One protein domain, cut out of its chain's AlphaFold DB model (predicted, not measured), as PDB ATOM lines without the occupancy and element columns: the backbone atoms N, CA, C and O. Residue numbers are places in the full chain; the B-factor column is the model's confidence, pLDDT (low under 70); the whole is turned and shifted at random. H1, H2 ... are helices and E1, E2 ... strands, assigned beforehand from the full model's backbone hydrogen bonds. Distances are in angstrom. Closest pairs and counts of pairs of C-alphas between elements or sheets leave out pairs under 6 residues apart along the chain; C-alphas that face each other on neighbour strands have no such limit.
ATOM      1  N   LYS A 124       2.043 -73.625 -79.007       41.88
ATOM      2  CA  LYS A 124       2.904 -72.658 -79.709       41.88
ATOM      3  C   LYS A 124       3.387 -73.264 -81.032       41.88
ATOM      4  O   LYS A 124       4.375 -73.993 -81.060       41.88
ATOM      5  N   GLY A 125       2.692 -72.982 -82.131       38.81
ATOM      6  CA  GLY A 125       3.168 -73.296 -83.480       38.81
ATOM      7  C   GLY A 125       4.144 -72.225 -83.966       38.81
ATOM      8  O   GLY A 125       3.734 -71.100 -84.228       38.81
ATOM      9  N   ASN A 126       5.430 -72.558 -84.080       36.97
ATOM     10  CA  ASN A 126       6.460 -71.641 -84.570       36.97
ATOM     11  C   ASN A 126       6.598 -71.798 -86.097       36.97
ATOM     12  O   ASN A 126       7.220 -72.752 -86.563       36.97
ATOM     13  N   PHE A 127       6.000 -70.900 -86.883       41.91
ATOM     14  CA  PHE A 127       6.157 -70.882 -88.342       41.91
ATOM     15  C   PHE A 127       7.257 -69.891 -88.742       41.91
ATOM     16  O   PHE A 127       7.050 -68.682 -88.764       41.91
ATOM     17  N   ASN A 128       8.440 -70.413 -89.080       34.94
ATOM     18  CA  ASN A 128       9.524 -69.628 -89.673       34.94
ATOM     19  C   ASN A 128       9.262 -69.428 -91.176       34.94
ATOM     20  O   ASN A 128       9.361 -70.379 -91.950       34.94
ATOM     21  N   LEU A 129       8.970 -68.196 -91.602       40.81
ATOM     22  CA  LEU A 129       8.764 -67.818 -93.009       40.81
ATOM     23  C   LEU A 129       9.956 -67.022 -93.582       40.81
ATOM     24  O   LEU A 129       9.790 -65.892 -94.008       40.81
ATOM     25  N   GLY A 130      11.153 -67.616 -93.653       32.81
ATOM     26  CA  GLY A 130      12.264 -67.129 -94.501       32.81
ATOM     27  C   GLY A 130      12.869 -65.737 -94.182       32.81
ATOM     28  O   GLY A 130      12.410 -65.019 -93.302       32.81
ATOM     29  N   PRO A 131      13.963 -65.341 -94.857       34.84
ATOM     30  CA  PRO A 131      14.648 -64.074 -94.588       34.84
ATOM     31  C   PRO A 131      13.905 -62.883 -95.219       34.84
ATOM     32  O   PRO A 131      13.788 -62.782 -96.439       34.84
ATOM     33  N   GLY A 132      13.414 -61.980 -94.360       40.25
ATOM     34  CA  GLY A 132      12.586 -60.810 -94.708       40.25
ATOM     35  C   GLY A 132      11.349 -60.617 -93.813       40.25
ATOM     36  O   GLY A 132      10.504 -59.775 -94.105       40.25
ATOM     37  N   THR A 133      11.225 -61.411 -92.746       34.59
ATOM     38  CA  THR A 133      10.027 -61.571 -91.915       34.59
ATOM     39  C   THR A 133       9.619 -60.338 -91.123       34.59
ATOM     40  O   THR A 133      10.300 -59.905 -90.195       34.59
ATOM     41  N   THR A 134       8.411 -59.868 -91.413       42.06
ATOM     42  CA  THR A 134       7.523 -59.227 -90.444       42.06
ATOM     43  C   THR A 134       7.271 -60.214 -89.298       42.06
ATOM     44  O   THR A 134       6.848 -61.342 -89.549       42.06
ATOM     45  N   TYR A 135       7.539 -59.827 -88.049       40.12
ATOM     46  CA  TYR A 135       7.199 -60.658 -86.889       40.12
ATOM     47  C   TYR A 135       5.673 -60.744 -86.767       40.12
ATOM     48  O   TYR A 135       5.012 -59.759 -86.445       40.12
ATOM     49  N   GLN A 136       5.114 -61.916 -87.071       46.25
ATOM     50  CA  GLN A 136       3.688 -62.208 -86.946       46.25
ATOM     51  C   GLN A 136       3.481 -63.122 -85.736       46.25
ATOM     52  O   GLN A 136       3.881 -64.284 -85.747       46.25
ATOM     53  N   TYR A 137       2.874 -62.583 -84.680       45.38
ATOM     54  CA  TYR A 137       2.480 -63.358 -83.505       45.38
ATOM     55  C   TYR A 137       1.028 -63.817 -83.669       45.38
ATOM     56  O   TYR A 137       0.128 -62.999 -83.857       45.38
ATOM     57  N   TYR A 138       0.813 -65.134 -83.613       43.22
ATOM     58  CA  TYR A 138      -0.499 -65.762 -83.756       43.22
ATOM     59  C   TYR A 138      -0.988 -66.279 -82.405       43.22
ATOM     60  O   TYR A 138      -0.307 -67.069 -81.755       43.22
ATOM     61  N   TYR A 139      -2.196 -65.876 -82.021       47.84
ATOM     62  CA  TYR A 139      -2.901 -66.426 -80.870       47.84
ATOM     63  C   TYR A 139      -4.139 -67.181 -81.364       47.84
ATOM     64  O   TYR A 139      -5.165 -66.570 -81.658       47.84
ATOM     65  N   ASP A 140      -4.032 -68.506 -81.496       41.09
ATOM     66  CA  ASP A 140      -5.172 -69.377 -81.809       41.09
ATOM     67  C   ASP A 140      -5.858 -69.800 -80.507       41.09
ATOM     68  O   ASP A 140      -5.575 -70.846 -79.923       41.09
ATOM     69  N   TYR A 141      -6.733 -68.931 -80.010       47.78
ATOM     70  CA  TYR A 141      -7.729 -69.331 -79.028       47.78
ATOM     71  C   TYR A 141      -8.956 -69.789 -79.825       47.78
ATOM     72  O   TYR A 141      -9.449 -69.063 -80.690       47.78
ATOM     73  N   GLY A 142      -9.403 -71.031 -79.601       42.38
ATOM     74  CA  GLY A 142     -10.532 -71.637 -80.316       42.38
ATOM     75  C   GLY A 142     -11.849 -70.846 -80.171       42.38
ATOM     76  O   GLY A 142     -11.863 -69.748 -79.638       42.38
ATOM     77  N   PRO A 143     -13.009 -71.386 -80.591       42.78
ATOM     78  CA  PRO A 143     -14.318 -70.703 -80.514       42.78
ATOM     79  C   PRO A 143     -14.814 -70.372 -79.086       42.78
ATOM     80  O   PRO A 143     -15.980 -70.042 -78.886       42.78
ATOM     81  N   GLN A 144     -13.949 -70.466 -78.080       49.22
ATOM     82  CA  GLN A 144     -14.202 -69.979 -76.739       49.22
ATOM     83  C   GLN A 144     -13.939 -68.472 -76.716       49.22
ATOM     84  O   GLN A 144     -12.863 -68.020 -77.096       49.22
ATOM     85  N   LYS A 145     -14.965 -67.724 -76.298       60.09
ATOM     86  CA  LYS A 145     -14.996 -66.270 -76.094       60.09
ATOM     87  C   LYS A 145     -13.622 -65.749 -75.663       60.09
ATOM     88  O   LYS A 145     -13.233 -65.942 -74.515       60.09
ATOM     89  N   LEU A 146     -12.902 -65.113 -76.584       65.00
ATOM     90  CA  LEU A 146     -11.665 -64.407 -76.273       65.00
ATOM     91  C   LEU A 146     -11.980 -63.400 -75.161       65.00
ATOM     92  O   LEU A 146     -12.833 -62.537 -75.329       65.00
ATOM     93  N   THR A 147     -11.347 -63.536 -74.002       84.06
ATOM     94  CA  THR A 147     -11.428 -62.552 -72.923       84.06
ATOM     95  C   THR A 147     -10.068 -61.893 -72.785       84.06
ATOM     96  O   THR A 147      -9.032 -62.555 -72.795       84.06
ATOM     97  N   PHE A 148     -10.054 -60.565 -72.697       88.19
ATOM     98  CA  PHE A 148      -8.818 -59.831 -72.478       88.19
ATOM     99  C   PHE A 148      -8.433 -59.940 -71.000       88.19
ATOM    100  O   PHE A 148      -9.012 -59.263 -70.151       88.19
ATOM    101  N   THR A 149      -7.503 -60.843 -70.682       92.06
ATOM    102  CA  THR A 149      -7.023 -61.049 -69.310       92.06
ATOM    103  C   THR A 149      -5.671 -60.361 -69.072       92.06
ATOM    104  O   THR A 149      -4.927 -60.099 -70.027       92.06
ATOM    105  N   PRO A 150      -5.302 -60.069 -67.810       92.62
ATOM    106  CA  PRO A 150      -4.011 -59.463 -67.478       92.62
ATOM    107  C   PRO A 150      -2.798 -60.286 -67.942       92.62
ATOM    108  O   PRO A 150      -1.752 -59.723 -68.268       92.62
ATOM    109  N   GLU A 151      -2.920 -61.612 -68.005       88.69
ATOM    110  CA  GLU A 151      -1.861 -62.507 -68.477       88.69
ATOM    111  C   GLU A 151      -1.614 -62.321 -69.976       88.69
ATOM    112  O   GLU A 151      -0.462 -62.222 -70.398       88.69
ATOM    113  N   VAL A 152      -2.689 -62.194 -70.763       86.25
ATOM    114  CA  VAL A 152      -2.616 -61.884 -72.198       86.25
ATOM    115  C   VAL A 152      -2.004 -60.502 -72.405       86.25
ATOM    116  O   VAL A 152      -1.120 -60.336 -73.239       86.25
ATOM    117  N   ALA A 153      -2.408 -59.518 -71.602       91.25
ATOM    118  CA  ALA A 153      -1.853 -58.170 -71.648       91.25
ATOM    119  C   ALA A 153      -0.331 -58.161 -71.395       91.25
ATOM    120  O   ALA A 153       0.424 -57.506 -72.119       91.25
ATOM    121  N   LYS A 154       0.135 -58.939 -70.409       92.44
ATOM    122  CA  LYS A 154       1.563 -59.106 -70.107       92.44
ATOM    123  C   LYS A 154       2.319 -59.790 -71.248       92.44
ATOM    124  O   LYS A 154       3.420 -59.358 -71.581       92.44
ATOM    125  N   ASP A 155       1.740 -60.825 -71.848       88.00
ATOM    126  CA  ASP A 155       2.357 -61.555 -72.960       88.00
ATOM    127  C   ASP A 155       2.448 -60.691 -74.231       88.00
ATOM    128  O   ASP A 155       3.475 -60.686 -74.909       88.00
ATOM    129  N   ILE A 156       1.432 -59.865 -74.503       90.25
ATOM    130  CA  ILE A 156       1.444 -58.887 -75.602       90.25
ATOM    131  C   ILE A 156       2.606 -57.898 -75.436       90.25
ATOM    132  O   ILE A 156       3.362 -57.670 -76.380       90.25
ATOM    133  N   LEU A 157       2.794 -57.332 -74.238       93.44
ATOM    134  CA  LEU A 157       3.888 -56.386 -73.985       93.44
ATOM    135  C   LEU A 157       5.274 -57.037 -74.026       93.44
ATOM    136  O   LEU A 157       6.248 -56.356 -74.340       93.44
ATOM    137  N   ALA A 158       5.378 -58.327 -73.699       92.00
ATOM    138  CA  ALA A 158       6.644 -59.052 -73.733       92.00
ATOM    139  C   ALA A 158       7.105 -59.374 -75.163       92.00
ATOM    140  O   ALA A 158       8.307 -59.469 -75.406       92.00
ATOM    141  N   ASN A 159       6.164 -59.543 -76.096       88.81
ATOM    142  CA  ASN A 159       6.454 -60.030 -77.444       88.81
ATOM    143  C   ASN A 159       6.397 -58.949 -78.532       88.81
ATOM    144  O   ASN A 159       6.982 -59.137 -79.597       88.81
ATOM    145  N   ILE A 160       5.717 -57.821 -78.302       88.50
ATOM    146  CA  ILE A 160       5.558 -56.783 -79.326       88.50
ATOM    147  C   ILE A 160       6.509 -55.609 -79.075       88.50
ATOM    148  O   ILE A 160       6.500 -54.980 -78.020       88.50
ATOM    149  N   SER A 161       7.320 -55.270 -80.079       90.81
ATOM    150  CA  SER A 161       8.171 -54.078 -80.045       90.81
ATOM    151  C   SER A 161       7.342 -52.795 -80.160       90.81
ATOM    152  O   SER A 161       6.412 -52.728 -80.967       90.81
ATOM    153  N   LYS A 162       7.721 -51.745 -79.421       91.75
ATOM    154  CA  LYS A 162       7.088 -50.418 -79.524       91.75
ATOM    155  C   LYS A 162       7.118 -49.891 -80.959       91.75
ATOM    156  O   LYS A 162       8.151 -49.936 -81.623       91.75
ATOM    157  N   GLY A 163       5.984 -49.367 -81.417       90.19
ATOM    158  CA  GLY A 163       5.822 -48.842 -82.767       90.19
ATOM    159  C   GLY A 163       4.359 -48.743 -83.180       90.19
ATOM    160  O   GLY A 163       3.458 -48.711 -82.337       90.19
ATOM    161  N   LYS A 164       4.146 -48.694 -84.496       91.75
ATOM    162  CA  LYS A 164       2.822 -48.670 -85.109       91.75
ATOM    163  C   LYS A 164       2.266 -50.083 -85.240       91.75
ATOM    164  O   LYS A 164       2.875 -50.926 -85.893       91.75
ATOM    165  N   ILE A 165       1.109 -50.319 -84.634       89.19
ATOM    166  CA  ILE A 165       0.422 -51.607 -84.591       89.19
ATOM    167  C   ILE A 165      -0.976 -51.431 -85.174       89.19
ATOM    168  O   ILE A 165      -1.699 -50.494 -84.838       89.19
ATOM    169  N   THR A 166      -1.388 -52.357 -86.025       86.12
ATOM    170  CA  THR A 166      -2.798 -52.486 -86.395       86.12
ATOM    171  C   THR A 166      -3.435 -53.485 -85.424       86.12
ATOM    172  O   THR A 166      -2.795 -54.478 -85.091       86.12
ATOM    173  N   VAL A 167      -4.655 -53.208 -84.943       88.31
ATOM    174  CA  VAL A 167      -5.554 -54.115 -84.208       88.31
ATOM    175  C   VAL A 167      -6.819 -54.386 -85.068       88.31
ATOM    176  O   VAL A 167      -7.329 -53.476 -85.695       88.31
ATOM    177  N   GLU A 168      -7.288 -55.620 -85.217       83.75
ATOM    178  CA  GLU A 168      -8.212 -56.135 -86.225       83.75
ATOM    179  C   GLU A 168      -9.132 -57.040 -85.422       83.75
ATOM    180  O   GLU A 168      -8.682 -57.949 -84.725       83.75
ATOM    181  N   GLY A 169     -10.424 -56.749 -85.446       86.19
ATOM    182  CA  GLY A 169     -11.428 -57.651 -84.899       86.19
ATOM    183  C   GLY A 169     -12.089 -58.381 -86.051       86.19
ATOM    184  O   GLY A 169     -12.751 -57.741 -86.872       86.19
ATOM    185  N   VAL A 170     -11.902 -59.699 -86.116       78.62
ATOM    186  CA  VAL A 170     -12.560 -60.581 -87.086       78.62
ATOM    187  C   VAL A 170     -13.618 -61.384 -86.348       78.62
ATOM    188  O   VAL A 170     -13.285 -62.157 -85.453       78.62
ATOM    189  N   GLY A 171     -14.881 -61.236 -86.741       80.50
ATOM    190  CA  GLY A 171     -15.965 -62.037 -86.179       80.50
ATOM    191  C   GLY A 171     -17.171 -61.221 -85.744       80.50
ATOM    192  O   GLY A 171     -17.622 -60.319 -86.455       80.50
ATOM    193  N   SER A 172     -17.728 -61.611 -84.603       78.69
ATOM    194  CA  SER A 172     -18.915 -61.018 -83.999       78.69
ATOM    195  C   SER A 172     -18.602 -59.697 -83.285       78.69
ATOM    196  O   SER A 172     -17.444 -59.320 -83.095       78.69
ATOM    197  N   ASP A 173     -19.642 -58.995 -82.834       79.69
ATOM    198  CA  ASP A 173     -19.478 -57.775 -82.033       79.69
ATOM    199  C   ASP A 173     -18.749 -58.032 -80.709       79.69
ATOM    200  O   ASP A 173     -18.010 -57.169 -80.234       79.69
ATOM    201  N   ALA A 174     -18.890 -59.236 -80.147       80.88
ATOM    202  CA  ALA A 174     -18.155 -59.640 -78.956       80.88
ATOM    203  C   ALA A 174     -16.645 -59.711 -79.234       80.88
ATOM    204  O   ALA A 174     -15.861 -59.142 -78.477       80.88
ATOM    205  N   ASP A 175     -16.235 -60.309 -80.354       82.00
ATOM    206  CA  ASP A 175     -14.822 -60.385 -80.748       82.00
ATOM    207  C   ASP A 175     -14.244 -58.986 -81.007       82.00
ATOM    208  O   ASP A 175     -13.130 -58.659 -80.593       82.00
ATOM    209  N   PHE A 176     -15.039 -58.112 -81.630       85.06
ATOM    210  CA  PHE A 176     -14.642 -56.728 -81.859       85.06
ATOM    211  C   PHE A 176     -14.497 -55.931 -80.552       85.06
ATOM    212  O   PHE A 176     -13.590 -55.108 -80.435       85.06
ATOM    213  N   SER A 177     -15.337 -56.195 -79.545       88.62
ATOM    214  CA  SER A 177     -15.214 -55.557 -78.228       88.62
ATOM    215  C   SER A 177     -13.886 -55.896 -77.539       88.62
ATOM    216  O   SER A 177     -13.272 -55.036 -76.911       88.62
ATOM    217  N   VAL A 178     -13.386 -57.117 -77.731       89.44
ATOM    218  CA  VAL A 178     -12.101 -57.572 -77.184       89.44
ATOM    219  C   VAL A 178     -10.942 -56.920 -77.933       89.44
ATOM    220  O   VAL A 178     -10.008 -56.420 -77.310       89.44
ATOM    221  N   ALA A 179     -11.028 -56.843 -79.264       91.62
ATOM    222  CA  ALA A 179     -10.058 -56.111 -80.078       91.62
ATOM    223  C   ALA A 179      -9.955 -54.632 -79.653       91.62
ATOM    224  O   ALA A 179      -8.862 -54.069 -79.605       91.62
ATOM    225  N   MET A 180     -11.076 -54.012 -79.274       93.19
ATOM    226  CA  MET A 180     -11.100 -52.643 -78.757       93.19
ATOM    227  C   MET A 180     -10.380 -52.513 -77.409       93.19
ATOM    228  O   MET A 180      -9.570 -51.600 -77.253       93.19
ATOM    229  N   GLN A 181     -10.598 -53.452 -76.480       95.12
ATOM    230  CA  GLN A 181      -9.893 -53.484 -75.189       95.12
ATOM    231  C   GLN A 181      -8.375 -53.626 -75.375       95.12
ATOM    232  O   GLN A 181      -7.603 -52.900 -74.750       95.12
ATOM    233  N   ILE A 182      -7.943 -54.495 -76.295       94.38
ATOM    234  CA  ILE A 182      -6.524 -54.660 -76.646       94.38
ATOM    235  C   ILE A 182      -5.958 -53.360 -77.230       94.38
ATOM    236  O   ILE A 182      -4.874 -52.921 -76.843       94.38
ATOM    237  N   ALA A 183      -6.684 -52.726 -78.153       95.31
ATOM    238  CA  ALA A 183      -6.245 -51.487 -78.785       95.31
ATOM    239  C   ALA A 183      -6.101 -50.340 -77.775       95.31
ATOM    240  O   ALA A 183      -5.141 -49.573 -77.849       95.31
ATOM    241  N   GLU A 184      -7.029 -50.222 -76.828       97.06
ATOM    242  CA  GLU A 184      -6.974 -49.214 -75.772       97.06
ATOM    243  C   GLU A 184      -5.817 -49.472 -74.801       97.06
ATOM    244  O   GLU A 184      -5.043 -48.556 -74.519       97.06
ATOM    245  N   PHE A 185      -5.614 -50.725 -74.391       96.75
ATOM    246  CA  PHE A 185      -4.469 -51.123 -73.574       96.75
ATOM    247  C   PHE A 185      -3.126 -50.804 -74.252       96.75
ATOM    248  O   PHE A 185      -2.217 -50.260 -73.623       96.75
ATOM    249  N   LEU A 186      -2.990 -51.083 -75.552       95.88
ATOM    250  CA  LEU A 186      -1.784 -50.747 -76.314       95.88
ATOM    251  C   LEU A 186      -1.585 -49.226 -76.424       95.88
ATOM    252  O   LEU A 186      -0.473 -48.738 -76.228       95.88
ATOM    253  N   LYS A 187      -2.643 -48.438 -76.644       96.19
ATOM    254  CA  LYS A 187      -2.537 -46.967 -76.632       96.19
ATOM    255  C   LYS A 187      -2.059 -46.440 -75.279       96.19
ATOM    256  O   LYS A 187      -1.168 -45.593 -75.242       96.19
ATOM    257  N   GLN A 188      -2.587 -46.977 -74.176       97.50
ATOM    258  CA  GLN A 188      -2.172 -46.610 -72.815       97.50
ATOM    259  C   GLN A 188      -0.689 -46.920 -72.543       97.50
ATOM    260  O   GLN A 188      -0.047 -46.216 -71.770       97.50
ATOM    261  N   ASN A 189      -0.119 -47.922 -73.220       96.94
ATOM    262  CA  ASN A 189       1.294 -48.295 -73.109       96.94
ATOM    263  C   ASN A 189       2.213 -47.601 -74.142       96.94
ATOM    264  O   ASN A 189       3.391 -47.955 -74.262       96.94
ATOM    265  N   GLY A 190       1.707 -46.596 -74.868       96.25
ATOM    266  CA  GLY A 190       2.497 -45.744 -75.764       96.25
ATOM    267  C   GLY A 190       2.710 -46.293 -77.178       96.25
ATOM    268  O   GLY A 190       3.686 -45.921 -77.827       96.25
ATOM    269  N   TYR A 191       1.835 -47.180 -77.655       96.06
ATOM    270  CA  TYR A 191       1.847 -47.672 -79.036       96.06
ATOM    271  C   TYR A 191       0.958 -46.807 -79.948       96.06
ATOM    272  O   TYR A 191      -0.080 -46.300 -79.520       96.06
ATOM    273  N   GLU A 192       1.323 -46.674 -81.229       94.19
ATOM    274  CA  GLU A 192       0.458 -46.046 -82.240       94.19
ATOM    275  C   GLU A 192      -0.476 -47.115 -82.818       94.19
ATOM    276  O   GLU A 192      -0.034 -47.979 -83.571       94.19
ATOM    277  N   VAL A 193      -1.763 -47.084 -82.458       94.38
ATOM    278  CA  VAL A 193      -2.701 -48.174 -82.779       94.38
ATOM    279  C   VAL A 193      -3.749 -47.768 -83.817       94.38
ATOM    280  O   VAL A 193      -4.482 -46.798 -83.611       94.38
ATOM    281  N   ILE A 194      -3.890 -48.565 -84.880       89.06
ATOM    282  CA  ILE A 194      -4.983 -48.486 -85.867       89.06
ATOM    283  C   ILE A 194      -5.961 -49.632 -85.619       89.06
ATOM    284  O   ILE A 194      -5.553 -50.777 -85.703       89.06
ATOM    285  N   LEU A 195      -7.243 -49.357 -85.362       90.12
ATOM    286  CA  LEU A 195      -8.263 -50.400 -85.182       90.12
ATOM    287  C   LEU A 195      -9.062 -50.618 -86.481       90.12
ATOM    288  O   LEU A 195      -9.673 -49.681 -86.987       90.12
ATOM    289  N   ASN A 196      -9.117 -51.856 -86.967       85.31
ATOM    290  CA  ASN A 196      -9.863 -52.297 -88.140       85.31
ATOM    291  C   ASN A 196     -10.944 -53.311 -87.740       85.31
ATOM    292  O   ASN A 196     -10.717 -54.223 -86.948       85.31
ATOM    293  N   ARG A 197     -12.140 -53.187 -88.319       83.38
ATOM    294  CA  ARG A 197     -13.217 -54.172 -88.159       83.38
ATOM    295  C   ARG A 197     -13.349 -54.976 -89.440       83.38
ATOM    296  O   ARG A 197     -13.600 -54.403 -90.499       83.38
ATOM    297  N   ILE A 198     -13.229 -56.291 -89.340       76.56
ATOM    298  CA  ILE A 198     -13.414 -57.203 -90.462       76.56
ATOM    299  C   ILE A 198     -14.690 -57.992 -90.176       76.56
ATOM    300  O   ILE A 198     -14.722 -58.878 -89.322       76.56
ATOM    301  N   GLY A 199     -15.769 -57.632 -90.873       69.25
ATOM    302  CA  GLY A 199     -17.019 -58.387 -90.801       69.25
ATOM    303  C   GLY A 199     -16.815 -59.835 -91.253       69.25
ATOM    304  O   GLY A 199     -15.901 -60.127 -92.029       69.25
ATOM    305  N   MET A 200     -17.671 -60.748 -90.787       58.00
ATOM    306  CA  MET A 200     -17.618 -62.139 -91.237       58.00
ATOM    307  C   MET A 200     -17.799 -62.206 -92.759       58.00
ATOM    308  O   MET A 200     -18.887 -61.954 -93.276       58.00
ATOM    309  N   ARG A 201     -16.735 -62.554 -93.490       45.72
ATOM    310  CA  ARG A 201     -16.864 -62.978 -94.886       45.72
ATOM    311  C   ARG A 201     -17.415 -64.402 -94.894       45.72
ATOM    312  O   ARG A 201     -16.948 -65.245 -94.135       45.72
ATOM    313  N   VAL A 202     -18.416 -64.655 -95.734       37.62
ATOM    314  CA  VAL A 202     -18.846 -66.009 -96.103       37.62
ATOM    315  C   VAL A 202     -18.276 -66.288 -97.497       37.62
ATOM    316  O   VAL A 202     -18.532 -65.496 -98.406       37.62
ATOM    317  N   PRO A 203     -17.519 -67.378 -97.706       47.56
ATOM    318  CA  PRO A 203     -17.125 -68.390 -96.722       47.56
ATOM    319  C   PRO A 203     -16.144 -67.833 -95.674       47.56
ATOM    320  O   PRO A 203     -15.399 -66.904 -96.000       47.56
ATOM    321  N   PRO A 204     -16.149 -68.377 -94.434       44.00
ATOM    322  CA  PRO A 204     -15.230 -67.948 -93.388       44.00
ATOM    323  C   PRO A 204     -13.809 -67.988 -93.951       44.00
ATOM    324  O   PRO A 204     -13.430 -69.002 -94.550       44.00
ATOM    325  N   PRO A 205     -13.041 -66.893 -93.831       44.50
ATOM    326  CA  PRO A 205     -11.673 -66.887 -94.311       44.50
ATOM    327  C   PRO A 205     -10.945 -68.056 -93.644       44.50
ATOM    328  O   PRO A 205     -11.098 -68.296 -92.446       44.50
ATOM    329  N   SER A 206     -10.171 -68.813 -94.421       47.62
ATOM    330  CA  SER A 206      -9.432 -69.984 -93.927       47.62
ATOM    331  C   SER A 206      -8.356 -69.633 -92.886       47.62
ATOM    332  O   SER A 206      -7.629 -70.505 -92.425       47.62
ATOM    333  N   HIS A 207      -8.243 -68.355 -92.531       43.44
ATOM    334  CA  HIS A 207      -7.282 -67.758 -91.624       43.44
ATOM    335  C   HIS A 207      -7.940 -66.542 -90.958       43.44
ATOM    336  O   HIS A 207      -8.610 -65.743 -91.613       43.44
ATOM    337  N   LYS A 208      -7.805 -66.441 -89.632       46.19
ATOM    338  CA  LYS A 208      -8.687 -65.629 -88.785       46.19
ATOM    339  C   LYS A 208      -8.250 -64.187 -88.530       46.19
ATOM    340  O   LYS A 208      -9.008 -63.517 -87.855       46.19
ATOM    341  N   LEU A 209      -7.113 -63.700 -89.032       40.22
ATOM    342  CA  LEU A 209      -6.623 -62.323 -88.814       40.22
ATOM    343  C   LEU A 209      -5.422 -62.035 -89.726       40.22
ATOM    344  O   LEU A 209      -4.574 -62.918 -89.868       40.22
ATOM    345  N   ASN A 210      -5.344 -60.859 -90.364       41.06
ATOM    346  CA  ASN A 210      -4.273 -60.560 -91.319       41.06
ATOM    347  C   ASN A 210      -3.836 -59.092 -91.286       41.06
ATOM    348  O   ASN A 210      -4.385 -58.248 -91.982       41.06
ATOM    349  N   TRP A 211      -2.757 -58.838 -90.556       42.50
ATOM    350  CA  TRP A 211      -2.126 -57.532 -90.427       42.50
ATOM    351  C   TRP A 211      -1.236 -57.237 -91.626       42.50
ATOM    352  O   TRP A 211      -0.153 -57.816 -91.738       42.50
ATOM    353  N   ASP A 212      -1.643 -56.310 -92.493       41.69
ATOM    354  CA  ASP A 212      -0.776 -55.857 -93.580       41.69
ATOM    355  C   ASP A 212      -0.645 -54.331 -93.670       41.69
ATOM    356  O   ASP A 212      -1.581 -53.549 -93.494       41.69
ATOM    357  N   SER A 213       0.572 -53.912 -93.998       43.53
ATOM    358  CA  SER A 213       1.036 -52.535 -94.179       43.53
ATOM    359  C   SER A 213       0.691 -51.989 -95.578       43.53
ATOM    360  O   SER A 213       1.505 -51.343 -96.242       43.53
TER     361      SER A 213
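Overview. This is residues 124 to 213 of the 262 residues of an uncharacterized protein of Reyranella soli (UniProt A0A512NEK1). A ribbon of two parallel strands, E1 and E2, is covered on one face by the long helix H2, and the shorter helix H1 stands near H2 at a steep angle. Two long stretches with no named element, residues 124 to 149 and residues 199 to 213, come before and after these parts; the second folds back after E2. The printed part has 90 residues, with H1, E1, H2 and E2 in that order along the chain; under half of the residues are in named elements, and the class is mixed, helices and strands. The whole is compact, with a radius of gyration of the C-alphas of 13.4 A and spans of 33 by 33 by 25 A.

Arrangement. Pass residues 124 to 149 and you reach H1, residues 150 to 159; a tight link leads to E1, residues 164 to 170. After another tight link comes H2, residues 173 to 188, and a third leads to E2, residues 192 to 198. E1, H2 and E2 form a strand-helix-strand unit, two parallel neighbour strands with a helix between them in the chain, and its crossover is right-handed. Look at N 167 and O 194, 2.7 A apart, and N 196 and O 167, also 2.7 A, within hydrogen-bond range across E1 and E2, whose directions differ by 20 degrees. The closest C-alphas of E1 and H2 are those of Gly 169 and Phe 176, 4.5 A apart; those of H2 and E2 are Lys 187 and Val 193, 6.3 A. H1 and H2 are close but not clearly touching, the C-alphas of Ala 153 and Ile 182 being closest at 7.7 A, with a steep tilt of 60 degrees, the same way. H1 and E2 are apart. In H1 and H2 every O i to N i+4 pair is within hydrogen-bond range.

Along the chain. Find C-alpha 150 at (-4.011, -59.463, -67.478), where H1 begins its 14.5 A. E1 and E2 each span 19.6 A, and H2 spans 22.6 A from C-alpha 173 at (-19.478, -57.775, -82.033). E2 ends at C-alpha 198, (-13.414, -57.203, -90.462).

Size, cuts and confidence. The C-alphas of Pro 131 and Asp 173 are the two farthest apart, 36.9 A. The printed part has no cut and no long link between named elements. Look at the B-factor column: the mean pLDDT of the printed part is 70.4, and residues 124 to 146 and 199 to 213 are under 70.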